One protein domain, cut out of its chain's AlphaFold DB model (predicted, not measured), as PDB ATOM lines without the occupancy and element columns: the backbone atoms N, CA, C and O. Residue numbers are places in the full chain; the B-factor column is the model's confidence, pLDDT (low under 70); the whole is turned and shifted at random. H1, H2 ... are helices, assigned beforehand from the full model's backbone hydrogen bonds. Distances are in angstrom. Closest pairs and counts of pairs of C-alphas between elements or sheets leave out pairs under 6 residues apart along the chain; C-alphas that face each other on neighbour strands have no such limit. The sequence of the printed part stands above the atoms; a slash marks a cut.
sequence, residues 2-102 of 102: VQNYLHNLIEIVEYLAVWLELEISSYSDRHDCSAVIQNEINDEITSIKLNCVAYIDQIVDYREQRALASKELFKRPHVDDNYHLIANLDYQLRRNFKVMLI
ATOM      1  N   VAL A   2      20.278  42.193  15.887       82.06
ATOM      2  CA  VAL A   2      20.962  40.927  16.255       82.06
ATOM      3  C   VAL A   2      22.485  41.083  16.344       82.06
ATOM      4  O   VAL A   2      23.077  40.689  17.338       82.06
ATOM      5  N   GLN A   3      23.100  41.753  15.364       86.00
ATOM      6  CA  GLN A   3      24.533  42.082  15.392       86.00
ATOM      7  C   GLN A   3      24.943  42.850  16.658       86.00
ATOM      8  O   GLN A   3      25.959  42.529  17.254       86.00
ATOM      9  N   ASN A   4      24.131  43.805  17.121       90.62
ATOM     10  CA  ASN A   4      24.440  44.552  18.345       90.62
ATOM     11  C   ASN A   4      24.385  43.647  19.582       90.62
ATOM     12  O   ASN A   4      25.222  43.784  20.459       90.62
ATOM     13  N   TYR A   5      23.434  42.705  19.647       90.56
ATOM     14  CA  TYR A   5      23.395  41.727  20.740       90.56
ATOM     15  C   TYR A   5      24.630  40.819  20.737       90.56
ATOM     16  O   TYR A   5      25.172  40.555  21.802       90.56
ATOM     17  N   LEU A   6      25.100  40.398  19.559       92.12
ATOM     18  CA  LEU A   6      26.331  39.612  19.413       92.12
ATOM     19  C   LEU A   6      27.567  40.397  19.860       92.12
ATOM     20  O   LEU A   6      28.363  39.876  20.631       92.12
ATOM     21  N   HIS A   7      27.709  41.651  19.425       93.50
ATOM     22  CA  HIS A   7      28.821  42.506  19.847       93.50
ATOM     23  C   HIS A   7      28.806  42.762  21.355       93.50
ATOM     24  O   HIS A   7      29.827  42.573  22.005       93.50
ATOM     25  N   ASN A   8      27.644  43.087  21.927       94.94
ATOM     26  CA  ASN A   8      27.516  43.271  23.372       94.94
ATOM     27  C   ASN A   8      27.857  41.987  24.141       94.94
ATOM     28  O   ASN A   8      28.482  42.051  25.193       94.94
ATOM     29  N   LEU A   9      27.446  40.819  23.634       94.12
ATOM     30  CA  LEU A   9      27.781  39.545  24.262       94.12
ATOM     31  C   LEU A   9      29.290  39.292  24.215       94.12
ATOM     32  O   LEU A   9      29.846  38.919  25.240       94.12
ATOM     33  N   ILE A  10      29.948  39.557  23.078       95.44
ATOM     34  CA  ILE A  10      31.411  39.482  22.941       95.44
ATOM     35  C   ILE A  10      32.100  40.383  23.974       95.44
ATOM     36  O   ILE A  10      32.977  39.910  24.689       95.44
ATOM     37  N   GLU A  11      31.675  41.642  24.104       95.56
ATOM     38  CA  GLU A  11      32.251  42.577  25.082       95.56
ATOM     39  C   GLU A  11      32.084  42.080  26.527       95.56
ATOM     40  O   GLU A  11      33.023  42.135  27.322       95.56
ATOM     41  N   ILE A  12      30.905  41.551  26.874       95.88
ATOM     42  CA  ILE A  12      30.632  41.015  28.215       95.88
ATOM     43  C   ILE A  12      31.517  39.800  28.510       95.88
ATOM     44  O   ILE A  12      32.086  39.715  29.601       95.88
ATOM     45  N   VAL A  13      31.646  38.860  27.570       95.12
ATOM     46  CA  VAL A  13      32.461  37.656  27.795       95.12
ATOM     47  C   VAL A  13      33.959  37.969  27.805       95.12
ATOM     48  O   VAL A  13      34.691  37.355  28.574       95.12
ATOM     49  N   GLU A  14      34.420  38.964  27.041       93.44
ATOM     50  CA  GLU A  14      35.799  39.466  27.129       93.44
ATOM     51  C   GLU A  14      36.084  40.103  28.490       93.44
ATOM     52  O   GLU A  14      37.130  39.843  29.084       93.44
ATOM     53  N   TYR A  15      35.145  40.886  29.024       95.06
ATOM     54  CA  TYR A  15      35.279  41.443  30.367       95.06
ATOM     55  C   TYR A  15      35.355  40.343  31.437       95.06
ATOM     56  O   TYR A  15      36.185  40.420  32.344       95.06
ATOM     57  N   LEU A  16      34.529  39.298  31.313       92.50
ATOM     58  CA  LEU A  16      34.558  38.139  32.210       92.50
ATOM     59  C   LEU A  16      35.882  37.372  32.132       92.50
ATOM     60  O   LEU A  16      36.404  37.002  33.179       92.50
ATOM     61  N   ALA A  17      36.437  37.177  30.930       91.38
ATOM     62  CA  ALA A  17      37.738  36.531  30.744       91.38
ATOM     63  C   ALA A  17      38.841  37.281  31.503       91.38
ATOM     64  O   ALA A  17      39.558  36.696  32.311       91.38
ATOM     65  N   VAL A  18      38.916  38.603  31.308       91.06
ATOM     66  CA  VAL A  18      39.912  39.457  31.972       91.06
ATOM     67  C   VAL A  18      39.742  39.426  33.488       91.06
ATOM     68  O   VAL A  18      40.725  39.327  34.220       91.06
ATOM     69  N   TRP A  19      38.503  39.499  33.979       90.12
ATOM     70  CA  TRP A  19      38.238  39.397  35.411       90.12
ATOM     71  C   TRP A  19      38.713  38.052  35.978       90.12
ATOM     72  O   TRP A  19      39.391  38.030  37.004       90.12
ATOM     73  N   LEU A  20      38.428  36.945  35.287       86.62
ATOM     74  CA  LEU A  20      38.836  35.611  35.718       86.62
ATOM     75  C   LEU A  20      40.367  35.457  35.740       86.62
ATOM     76  O   LEU A  20      40.917  34.917  36.696       86.62
ATOM     77  N   GLU A  21      41.064  35.977  34.728       84.50
ATOM     78  CA  GLU A  21      42.532  35.973  34.656       84.50
ATOM     79  C   GLU A  21      43.188  36.742  35.811       84.50
ATOM     80  O   GLU A  21      44.202  36.304  36.362       84.50
ATOM     81  N   LEU A  22      42.601  37.869  36.219       83.56
ATOM     82  CA  LEU A  22      43.090  38.647  37.359       83.56
ATOM     83  C   LEU A  22      42.958  37.871  38.676       83.56
ATOM     84  O   LEU A  22      43.882  37.904  39.493       83.56
ATOM     85  N   GLU A  23      41.869  37.122  38.860       78.06
ATOM     86  CA  GLU A  23      41.656  36.281  40.044       78.06
ATOM     87  C   GLU A  23      42.662  35.113  40.129       78.06
ATOM     88  O   GLU A  23      43.127  34.796  41.228       78.06
ATOM     89  N   ILE A  24      43.078  34.521  38.996       65.25
ATOM     90  CA  ILE A  24      44.069  33.418  38.935       65.25
ATOM     91  C   ILE A  24      45.402  33.819  39.584       65.25
ATOM     92  O   ILE A  24      46.006  33.037  40.320       65.25
ATOM     93  N   SER A  25      45.852  35.056  39.360       59.47
ATOM     94  CA  SER A  25      47.140  35.552  39.867       59.47
ATOM     95  C   SER A  25      47.230  35.648  41.401       59.47
ATOM     96  O   SER A  25      48.329  35.777  41.941       59.47
ATOM     97  N   SER A  26      46.099  35.549  42.115       57.72
ATOM     98  CA  SER A  26      46.030  35.717  43.574       57.72
ATOM     99  C   SER A  26      46.191  34.416  44.384       57.72
ATOM    100  O   SER A  26      46.484  34.475  45.580       57.72
ATOM    101  N   TYR A  27      46.074  33.240  43.752       54.91
ATOM    102  CA  TYR A  27      46.080  31.927  44.420       54.91
ATOM    103  C   TYR A  27      47.361  31.133  44.131       54.91
ATOM    104  O   TYR A  27      47.326  30.016  43.623       54.91
ATOM    105  N   SER A  28      48.521  31.699  44.449       53.44
ATOM    106  CA  SER A  28      49.799  31.187  43.946       53.44
ATOM    107  C   SER A  28      50.381  29.951  44.638       53.44
ATOM    108  O   SER A  28      51.546  29.688  44.374       53.44
ATOM    109  N   ASP A  29      49.687  29.194  45.507       53.91
ATOM    110  CA  ASP A  29      50.423  28.125  46.217       53.91
ATOM    111  C   ASP A  29      49.768  26.780  46.579       53.91
ATOM    112  O   ASP A  29      50.550  25.868  46.833       53.91
ATOM    113  N   ARG A  30      48.441  26.535  46.651       50.47
ATOM    114  CA  ARG A  30      47.983  25.223  47.219       50.47
ATOM    115  C   ARG A  30      46.717  24.529  46.689       50.47
ATOM    116  O   ARG A  30      46.335  23.538  47.303       50.47
ATOM    117  N   HIS A  31      46.058  24.953  45.609       55.91
ATOM    118  CA  HIS A  31      44.824  24.272  45.160       55.91
ATOM    119  C   HIS A  31      44.726  24.147  43.628       55.91
ATOM    120  O   HIS A  31      44.189  25.020  42.957       55.91
ATOM    121  N   ASP A  32      45.185  23.018  43.080       68.19
ATOM    122  CA  ASP A  32      45.135  22.731  41.634       68.19
ATOM    123  C   ASP A  32      43.699  22.632  41.081       68.19
ATOM    124  O   ASP A  32      43.446  22.980  39.931       68.19
ATOM    125  N   CYS A  33      42.719  22.217  41.893       70.69
ATOM    126  CA  CYS A  33      41.334  22.069  41.430       70.69
ATOM    127  C   CYS A  33      40.665  23.401  41.050       70.69
ATOM    128  O   CYS A  33      39.858  23.420  40.126       70.69
ATOM    129  N   SER A  34      40.979  24.511  41.728       75.12
ATOM    130  CA  SER A  34      40.385  25.815  41.395       75.12
ATOM    131  C   SER A  34      40.937  26.375  40.088       75.12
ATOM    132  O   SER A  34      40.169  26.918  39.300       75.12
ATOM    133  N   ALA A  35      42.231  26.175  39.824       78.12
ATOM    134  CA  ALA A  35      42.850  26.562  38.559       78.12
ATOM    135  C   ALA A  35      42.286  25.750  37.379       78.12
ATOM    136  O   ALA A  35      42.034  26.304  36.313       78.12
ATOM    137  N   VAL A  36      42.023  24.451  37.575       83.69
ATOM    138  CA  VAL A  36      41.382  23.602  36.555       83.69
ATOM    139  C   VAL A  36      39.971  24.092  36.229       83.69
ATOM    140  O   VAL A  36      39.673  24.312  35.060       83.69
ATOM    141  N   ILE A  37      39.132  24.343  37.240       85.12
ATOM    142  CA  ILE A  37      37.766  24.861  37.033       85.12
ATOM    143  C   ILE A  37      37.796  26.226  36.330       85.12
ATOM    144  O   ILE A  37      36.987  26.491  35.446       85.12
ATOM    145  N   GLN A  38      38.735  27.099  36.696       83.38
ATOM    146  CA  GLN A  38      38.903  28.399  36.043       83.38
ATOM    147  C   GLN A  38      39.298  28.256  34.565       83.38
ATOM    148  O   GLN A  38      38.740  28.955  33.721       83.38
ATOM    149  N   ASN A  39      40.192  27.324  34.228       85.94
ATOM    150  CA  ASN A  39      40.543  27.046  32.833       85.94
ATOM    151  C   ASN A  39      39.345  26.514  32.033       85.94
ATOM    152  O   ASN A  39      39.100  27.002  30.935       85.94
ATOM    153  N   GLU A  40      38.552  25.595  32.597       90.88
ATOM    154  CA  GLU A  40      37.323  25.103  31.951       90.88
ATOM    155  C   GLU A  40      36.319  26.239  31.684       90.88
ATOM    156  O   GLU A  40      35.701  26.296  30.621       90.88
ATOM    157  N   ILE A  41      36.187  27.188  32.618       91.06
ATOM    158  CA  ILE A  41      35.343  28.376  32.433       91.06
ATOM    159  C   ILE A  41      35.894  29.275  31.314       91.06
ATOM    160  O   ILE A  41      35.118  29.770  30.496       91.06
ATOM    161  N   ASN A  42      37.212  29.480  31.244       90.62
ATOM    162  CA  ASN A  42      37.848  30.258  30.175       90.62
ATOM    163  C   ASN A  42      37.676  29.614  28.790       90.62
ATOM    164  O   ASN A  42      37.456  30.326  27.802       90.62
ATOM    165  N   ASP A  43      37.731  28.286  28.710       93.56
ATOM    166  CA  ASP A  43      37.469  27.547  27.475       93.56
ATOM    167  C   ASP A  43      36.018  27.755  27.011       93.56
ATOM    168  O   ASP A  43      35.773  28.037  25.834       93.56
ATOM    169  N   GLU A  44      35.054  27.717  27.934       94.69
ATOM    170  CA  GLU A  44      33.642  27.970  27.626       94.69
ATOM    171  C   GLU A  44      33.396  29.428  27.196       94.69
ATOM    172  O   GLU A  44      32.719  29.687  26.199       94.69
ATOM    173  N   ILE A  45      34.008  30.398  27.883       94.88
ATOM    174  CA  ILE A  45      33.989  31.818  27.495       94.88
ATOM    175  C   ILE A  45      34.520  31.996  26.064       94.88
ATOM    176  O   ILE A  45      33.911  32.692  25.242       94.88
ATOM    177  N   THR A  46      35.630  31.331  25.745       93.81
ATOM    178  CA  THR A  46      36.238  31.361  24.410       93.81
ATOM    179  C   THR A  46      35.315  30.732  23.367       93.81
ATOM    180  O   THR A  46      35.121  31.306  22.292       93.81
ATOM    181  N   SER A  47      34.690  29.598  23.688       95.56
ATOM    182  CA  SER A  47      33.697  28.929  22.841       95.56
ATOM    183  C   SER A  47      32.521  29.856  22.509       95.56
ATOM    184  O   SER A  47      32.188  30.053  21.335       95.56
ATOM    185  N   ILE A  48      31.940  30.520  23.515       94.56
ATOM    186  CA  ILE A  48      30.839  31.479  23.330       94.56
ATOM    187  C   ILE A  48      31.266  32.630  22.414       94.56
ATOM    188  O   ILE A  48      30.532  32.990  21.487       94.56
ATOM    189  N   LYS A  49      32.463  33.188  22.625       94.31
ATOM    190  CA  LYS A  49      33.007  34.263  21.787       94.31
ATOM    191  C   LYS A  49      33.154  33.828  20.327       94.31
ATOM    192  O   LYS A  49      32.704  34.545  19.433       94.31
ATOM    193  N   LEU A  50      33.742  32.657  20.080       94.94
ATOM    194  CA  LEU A  50      33.921  32.115  18.728       94.94
ATOM    195  C   LEU A  50      32.579  31.880  18.030       94.94
ATOM    196  O   LEU A  50      32.426  32.245  16.865       94.94
ATOM    197  N   ASN A  51      31.585  31.357  18.750       93.50
ATOM    198  CA  ASN A  51      30.232  31.195  18.222       93.50
ATOM    199  C   ASN A  51      29.615  32.545  17.832       93.50
ATOM    200  O   ASN A  51      29.023  32.666  16.760       93.50
ATOM    201  N   CYS A  52      29.792  33.584  18.654       93.31
ATOM    202  CA  CYS A  52      29.297  34.923  18.332       93.31
ATOM    203  C   CYS A  52      29.937  35.491  17.061       93.31
ATOM    204  O   CYS A  52      29.226  36.031  16.213       93.31
ATOM    205  N   VAL A  53      31.257  35.343  16.909       93.75
ATOM    206  CA  VAL A  53      31.982  35.758  15.698       93.75
ATOM    207  C   VAL A  53      31.466  34.996  14.476       93.75
ATOM    208  O   VAL A  53      31.105  35.621  13.483       93.75
ATOM    209  N   ALA A  54      31.303  33.675  14.579       93.38
ATOM    210  CA  ALA A  54      30.769  32.860  13.491       93.38
ATOM    211  C   ALA A  54      29.354  33.298  13.066       93.38
ATOM    212  O   ALA A  54      29.039  33.324  11.875       93.38
ATOM    213  N   TYR A  55      28.494  33.689  14.011       92.94
ATOM    214  CA  TYR A  55      27.176  34.236  13.680       92.94
ATOM    215  C   TYR A  55      27.254  35.600  12.987       92.94
ATOM    216  O   TYR A  55      26.435  35.881  12.109       92.94
ATOM    217  N   ILE A  56      28.217  36.450  13.351       93.50
ATOM    218  CA  ILE A  56      28.452  37.723  12.657       93.50
ATOM    219  C   ILE A  56      28.875  37.457  11.208       93.50
ATOM    220  O   ILE A  56      28.288  38.056  10.303       93.50
ATOM    221  N   ASP A  57      29.809  36.532  10.986       93.94
ATOM    222  CA  ASP A  57      30.288  36.166   9.649       93.94
ATOM    223  C   ASP A  57      29.153  35.607   8.781       93.94
ATOM    224  O   ASP A  57      28.937  36.079   7.667       93.94
ATOM    225  N   GLN A  58      28.308  34.724   9.326       93.12
ATOM    226  CA  GLN A  58      27.125  34.216   8.615       93.12
ATOM    227  C   GLN A  58      26.170  35.330   8.148       93.12
ATOM    228  O   GLN A  58      25.545  35.218   7.088       93.12
ATOM    229  N   ILE A  59      26.023  36.410   8.924       93.19
ATOM    230  CA  ILE A  59      25.196  37.563   8.533       93.19
ATOM    231  C   ILE A  59      25.835  38.309   7.359       93.19
ATOM    232  O   ILE A  59      25.111  38.777   6.474       93.19
ATOM    233  N   VAL A  60      27.159  38.458   7.367       94.62
ATOM    234  CA  VAL A  60      27.908  39.105   6.283       94.62
ATOM    235  C   VAL A  60      27.804  38.269   5.010       94.62
ATOM    236  O   VAL A  60      27.341  38.792   3.995       94.62
ATOM    237  N   ASP A  61      28.079  36.968   5.094       95.38
ATOM    238  CA  ASP A  61      27.992  36.028   3.972       95.38
ATOM    239  C   ASP A  61      26.603  36.032   3.330       95.38
ATOM    240  O   ASP A  61      26.467  36.110   2.106       95.38
ATOM    241  N   TYR A  62      25.544  36.022   4.143       95.81
ATOM    242  CA  TYR A  62      24.178  36.149   3.640       95.81
ATOM    243  C   TYR A  62      23.983  37.439   2.831       95.81
ATOM    244  O   TYR A  62      23.365  37.410   1.764       95.81
ATOM    245  N   ARG A  63      24.486  38.585   3.319       95.88
ATOM    246  CA  ARG A  63      24.334  39.873   2.621       95.88
ATOM    247  C   ARG A  63      25.046  39.841   1.275       95.88
ATOM    248  O   ARG A  63      24.469  40.303   0.291       95.88
ATOM    249  N   GLU A  64      26.247  39.274   1.221       97.50
ATOM    250  CA  GLU A  64      27.011  39.133  -0.019       97.50
ATOM    251  C   GLU A  64      26.309  38.209  -1.016       97.50
ATOM    252  O   GLU A  64      26.044  38.606  -2.155       97.50
ATOM    253  N   GLN A  65      25.917  37.009  -0.582       96.94
ATOM    254  CA  GLN A  65      25.229  36.031  -1.427       96.94
ATOM    255  C   GLN A  65      23.904  36.579  -1.958       96.94
ATOM    256  O   GLN A  65      23.599  36.463  -3.149       96.94
ATOM    257  N   ARG A  66      23.129  37.254  -1.105       97.31
ATOM    258  CA  ARG A  66      21.865  37.867  -1.506       97.31
ATOM    259  C   ARG A  66      22.077  39.024  -2.479       97.31
ATOM    260  O   ARG A  66      21.288  39.177  -3.414       97.31
ATOM    261  N   ALA A  67      23.122  39.832  -2.294       97.12
ATOM    262  CA  ALA A  67      23.464  40.911  -3.219       97.12
ATOM    263  C   ALA A  67      23.864  40.362  -4.597       97.12
ATOM    264  O   ALA A  67      23.407  40.882  -5.617       97.12
ATOM    265  N   LEU A  68      24.648  39.279  -4.640       96.25
ATOM    266  CA  LEU A  68      25.000  38.582  -5.879       96.25
ATOM    267  C   LEU A  68      23.764  38.004  -6.578       96.25
ATOM    268  O   LEU A  68      23.570  38.258  -7.767       96.25
ATOM    269  N   ALA A  69      22.885  37.318  -5.845       95.19
ATOM    270  CA  ALA A  69      21.633  36.792  -6.389       95.19
ATOM    271  C   ALA A  69      20.729  37.915  -6.932       95.19
ATOM    272  O   ALA A  69      20.181  37.812  -8.028       95.19
ATOM    273  N   SER A  70      20.645  39.038  -6.211       95.94
ATOM    274  CA  SER A  70      19.904  40.228  -6.649       95.94
ATOM    275  C   SER A  70      20.492  40.816  -7.931       95.94
ATOM    276  O   SER A  70      19.757  41.149  -8.856       95.94
ATOM    277  N   LYS A  71      21.820  40.916  -8.027       96.62
ATOM    278  CA  LYS A  71      22.512  41.402  -9.226       96.62
ATOM    279  C   LYS A  71      22.217  40.525 -10.444       96.62
ATOM    280  O   LYS A  71      21.967  41.062 -11.522       96.62
ATOM    281  N   GLU A  72      22.244  39.205 -10.289       95.00
ATOM    282  CA  GLU A  72      21.912  38.284 -11.382       95.00
ATOM    283  C   GLU A  72      20.432  38.355 -11.760       95.00
ATOM    284  O   GLU A  72      20.114  38.356 -12.950       95.00
ATOM    285  N   LEU A  73      19.541  38.552 -10.786       95.00
ATOM    286  CA  LEU A  73      18.129  38.803 -11.048       95.00
ATOM    287  C   LEU A  73      17.913  40.074 -11.885       95.00
ATOM    288  O   LEU A  73      17.187  40.041 -12.875       95.00
ATOM    289  N   PHE A  74      18.583  41.179 -11.544       94.06
ATOM    290  CA  PHE A  74      18.502  42.421 -12.323       94.06
ATOM    291  C   PHE A  74      18.998  42.246 -13.762       94.06
ATOM    292  O   PHE A  74      18.424  42.822 -14.684       94.06
ATOM    293  N   LYS A  75      20.055  41.453 -13.975       95.25
ATOM    294  CA  LYS A  75      20.571  41.162 -15.322       95.25
ATOM    295  C   LYS A  75      19.652  40.239 -16.118       95.25
ATOM    296  O   LYS A  75      19.597  40.345 -17.341       95.25
ATOM    297  N   ARG A  76      19.002  39.285 -15.449       93.06
ATOM    298  CA  ARG A  76      18.213  38.211 -16.066       93.06
ATOM    299  C   ARG A  76      16.885  38.031 -15.319       93.06
ATOM    300  O   ARG A  76      16.702  37.025 -14.637       93.06
ATOM    301  N   PRO A  77      15.941  38.977 -15.470       89.88
ATOM    302  CA  PRO A  77      14.697  38.983 -14.695       89.88
ATOM    303  C   PRO A  77      13.715  37.873 -15.089       89.88
ATOM    304  O   PRO A  77      12.787  37.591 -14.350       89.88
ATOM    305  N   HIS A  78      13.909  37.241 -16.247       91.56
ATOM    306  CA  HIS A  78      13.099  36.116 -16.721       91.56
ATOM    307  C   HIS A  78      13.547  34.760 -16.149       91.56
ATOM    308  O   HIS A  78      12.946  33.741 -16.466       91.56
ATOM    309  N   VAL A  79      14.639  34.724 -15.377       90.25
ATOM    310  CA  VAL A  79      15.144  33.493 -14.757       90.25
ATOM    311  C   VAL A  79      14.558  33.376 -13.353       90.25
ATOM    312  O   VAL A  79      15.055  33.998 -12.411       90.25
ATOM    313  N   ASP A  80      13.518  32.552 -13.224       87.50
ATOM    314  CA  ASP A  80      12.776  32.347 -11.972       87.50
ATOM    315  C   ASP A  80      13.648  31.794 -10.831       87.50
ATOM    316  O   ASP A  80      13.447  32.137  -9.662       87.50
ATOM    317  N   ASP A  81      14.687  31.020 -11.157       91.75
ATOM    318  CA  ASP A  81      15.616  30.439 -10.178       91.75
ATOM    319  C   ASP A  81      16.280  31.497  -9.284       91.75
ATOM    320  O   ASP A  81      16.524  31.248  -8.104       91.75
ATOM    321  N   ASN A  82      16.524  32.705  -9.804       89.19
ATOM    322  CA  ASN A  82      17.115  33.788  -9.016       89.19
ATOM    323  C   ASN A  82      16.145  34.314  -7.943       89.19
ATOM    324  O   ASN A  82      16.581  34.665  -6.844       89.19
ATOM    325  N   TYR A  83      14.833  34.328  -8.214       91.50
ATOM    326  CA  TYR A  83      13.823  34.667  -7.205       91.50
ATOM    327  C   TYR A  83      13.763  33.597  -6.112       91.50
ATOM    328  O   TYR A  83      13.745  33.926  -4.922       91.50
ATOM    329  N   HIS A  84      13.782  32.321  -6.503       94.50
ATOM    330  CA  HIS A  84      13.788  31.202  -5.561       94.50
ATOM    331  C   HIS A  84      15.055  31.168  -4.703       94.50
ATOM    332  O   HIS A  84      14.968  30.918  -3.500       94.50
ATOM    333  N   LEU A  85      16.216  31.478  -5.283       94.81
ATOM    334  CA  LEU A  85      17.480  31.572  -4.559       94.81
ATOM    335  C   LEU A  85      17.421  32.643  -3.466       94.81
ATOM    336  O   LEU A  85      17.755  32.355  -2.318       94.81
ATOM    337  N   ILE A  86      16.950  33.851  -3.791       95.81
ATOM    338  CA  ILE A  86      16.799  34.931  -2.805       95.81
ATOM    339  C   ILE A  86      15.834  34.507  -1.690       95.81
ATOM    340  O   ILE A  86      16.156  34.658  -0.513       95.81
ATOM    341  N   ALA A  87      14.683  33.926  -2.040       96.06
ATOM    342  CA  ALA A  87      13.713  33.461  -1.051       96.06
ATOM    343  C   ALA A  87      14.293  32.379  -0.122       96.06
ATOM    344  O   ALA A  87      14.033  32.385   1.083       96.06
ATOM    345  N   ASN A  88      15.104  31.468  -0.664       96.44
ATOM    346  CA  ASN A  88      15.763  30.427   0.115       96.44
ATOM    347  C   ASN A  88      16.837  31.005   1.050       96.44
ATOM    348  O   ASN A  88      16.879  30.630   2.219       96.44
ATOM    349  N   LEU A  89      17.653  31.957   0.582       96.69
ATOM    350  CA  LEU A  89      18.627  32.663   1.424       96.69
ATOM    351  C   LEU A  89      17.930  33.384   2.591       96.69
ATOM    352  O   LEU A  89      18.347  33.248   3.744       96.69
ATOM    353  N   ASP A  90      16.829  34.088   2.313       96.25
ATOM    354  CA  ASP A  90      16.036  34.800   3.324       96.25
ATOM    355  C   ASP A  90      15.440  33.819   4.360       96.25
ATOM    356  O   ASP A  90      15.424  34.092   5.567       96.25
ATOM    357  N   TYR A  91      14.987  32.643   3.909       96.12
ATOM    358  CA  TYR A  91      14.489  31.578   4.781       96.12
ATOM    359  C   TYR A  91      15.592  30.971   5.657       96.12
ATOM    360  O   TYR A  91      15.396  30.797   6.865       96.12
ATOM    361  N   GLN A  92      16.753  30.671   5.072       94.62
ATOM    362  CA  GLN A  92      17.897  30.105   5.783       94.62
ATOM    363  C   GLN A  92      18.396  31.048   6.873       94.62
ATOM    364  O   GLN A  92      18.524  30.621   8.020       94.62
ATOM    365  N   LEU A  93      18.568  32.340   6.570       93.12
ATOM    366  CA  LEU A  93      18.967  33.319   7.581       93.12
ATOM    367  C   LEU A  93      17.956  33.378   8.731       93.12
ATOM    368  O   LEU A  93      18.333  33.358   9.903       93.12
ATOM    369  N   ARG A  94      16.654  33.413   8.417       91.44
ATOM    370  CA  ARG A  94      15.602  33.430   9.442       91.44
ATOM    371  C   ARG A  94      15.655  32.185  10.330       91.44
ATOM    372  O   ARG A  94      15.426  32.294  11.534       91.44
ATOM    373  N   ARG A  95      15.921  31.007   9.756       91.75
ATOM    374  CA  ARG A  95      16.085  29.764  10.519       91.75
ATOM    375  C   ARG A  95      17.319  29.833  11.418       91.75
ATOM    376  O   ARG A  95      17.195  29.519  12.597       91.75
ATOM    377  N   ASN A  96      18.454  30.290  10.898       88.88
ATOM    378  CA  ASN A  96      19.696  30.404  11.664       88.88
ATOM    379  C   ASN A  96      19.545  31.383  12.835       88.88
ATOM    380  O   ASN A  96      19.946  31.060  13.946       88.88
ATOM    381  N   PHE A  97      18.857  32.514  12.645       87.44
ATOM    382  CA  PHE A  97      18.549  33.432  13.747       87.44
ATOM    383  C   PHE A  97      17.665  32.822  14.831       87.44
ATOM    384  O   PHE A  97      17.843  33.141  16.001       87.44
ATOM    385  N   LYS A  98      16.719  31.949  14.473       86.88
ATOM    386  CA  LYS A  98      15.930  31.237  15.485       86.88
ATOM    387  C   LYS A  98      16.789  30.279  16.298       86.88
ATOM    388  O   LYS A  98      16.594  30.211  17.498       86.88
ATOM    389  N   VAL A  99      17.709  29.564  15.651       85.88
ATOM    390  CA  VAL A  99      18.632  28.648  16.337       85.88
ATOM    391  C   VAL A  99      19.594  29.421  17.235       85.88
ATOM    392  O   VAL A  99      19.810  29.008  18.356       85.88
ATOM    393  N   MET A 100      20.105  30.565  16.781       84.25
ATOM    394  CA  MET A 100      21.006  31.415  17.563       84.25
ATOM    395  C   MET A 100      20.366  31.959  18.857       84.25
ATOM    396  O   MET A 100      21.071  32.236  19.820       84.25
ATOM    397  N   LEU A 101      19.048  32.178  18.864       76.75
ATOM    398  CA  LEU A 101      18.320  32.732  20.012       76.75
ATOM    399  C   LEU A 101      17.838  31.671  21.018       76.75
ATOM    400  O   LEU A 101      17.243  32.054  22.027       76.75
ATOM    401  N   ILE A 102      18.020  30.381  20.720       70.00
ATOM    402  CA  ILE A 102      17.667  29.245  21.589       70.00
ATOM    403  C   ILE A 102      18.937  28.758  22.275       70.00
ATOM    404  O   ILE A 102      18.867  28.552  23.505       70.00
TER     405      ILE A 102
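Overview. This is residues 2 to 102 of the 102 residues of the protein "Hypothetical protein" of Rotaria socialis (UniProt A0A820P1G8). One long helix, H2, runs most of the length of a thin rod, and two shorter helices fold back along it, H1 along its first part and H3 along its last, making two helical hairpins end to end. The printed part has 101 residues with three named helices, H1, H2, H3, and no named strand: all helix. It is extended, with a radius of gyration of the C-alphas of 21.1 A and spans of 74 by 18 by 16 A.

Arrangement. H2, residues 32 to 75, touches H1, residues 2 to 24, with residues 35 to 56 alone; the closest C-alphas, of Ile 10 and Lys 49, are 5.6 A apart. This hairpin runs opposite ways at a shallow tilt of 20 degrees. With residues 55 to 73 alone H2 touches H3, residues 80 to 100; the closest C-alphas, of Leu 73 and Asn 82, are 5.5 A apart. This hairpin runs opposite ways at a shallow tilt of 18 degrees. H1 and H3 are only just apart, 8.3 A at the closest C-alphas. In H1, H2 and H3 every O i to N i+4 pair is within hydrogen-bond range.

Along the chain. H2 is 64.7 A long, H1 33.2 A and H3 30.7 A. C-alpha 2 begins H1 at (20.962, 40.927, 16.255); C-alpha 100 ends H3 at (21.006, 31.415, 17.563).

Size, cuts and confidence. The C-alphas farthest apart, of Arg 30 and His 78, are 73.6 A apart. The printed part has no cut and no long link. Residues 24 to 32 have pLDDT under 70.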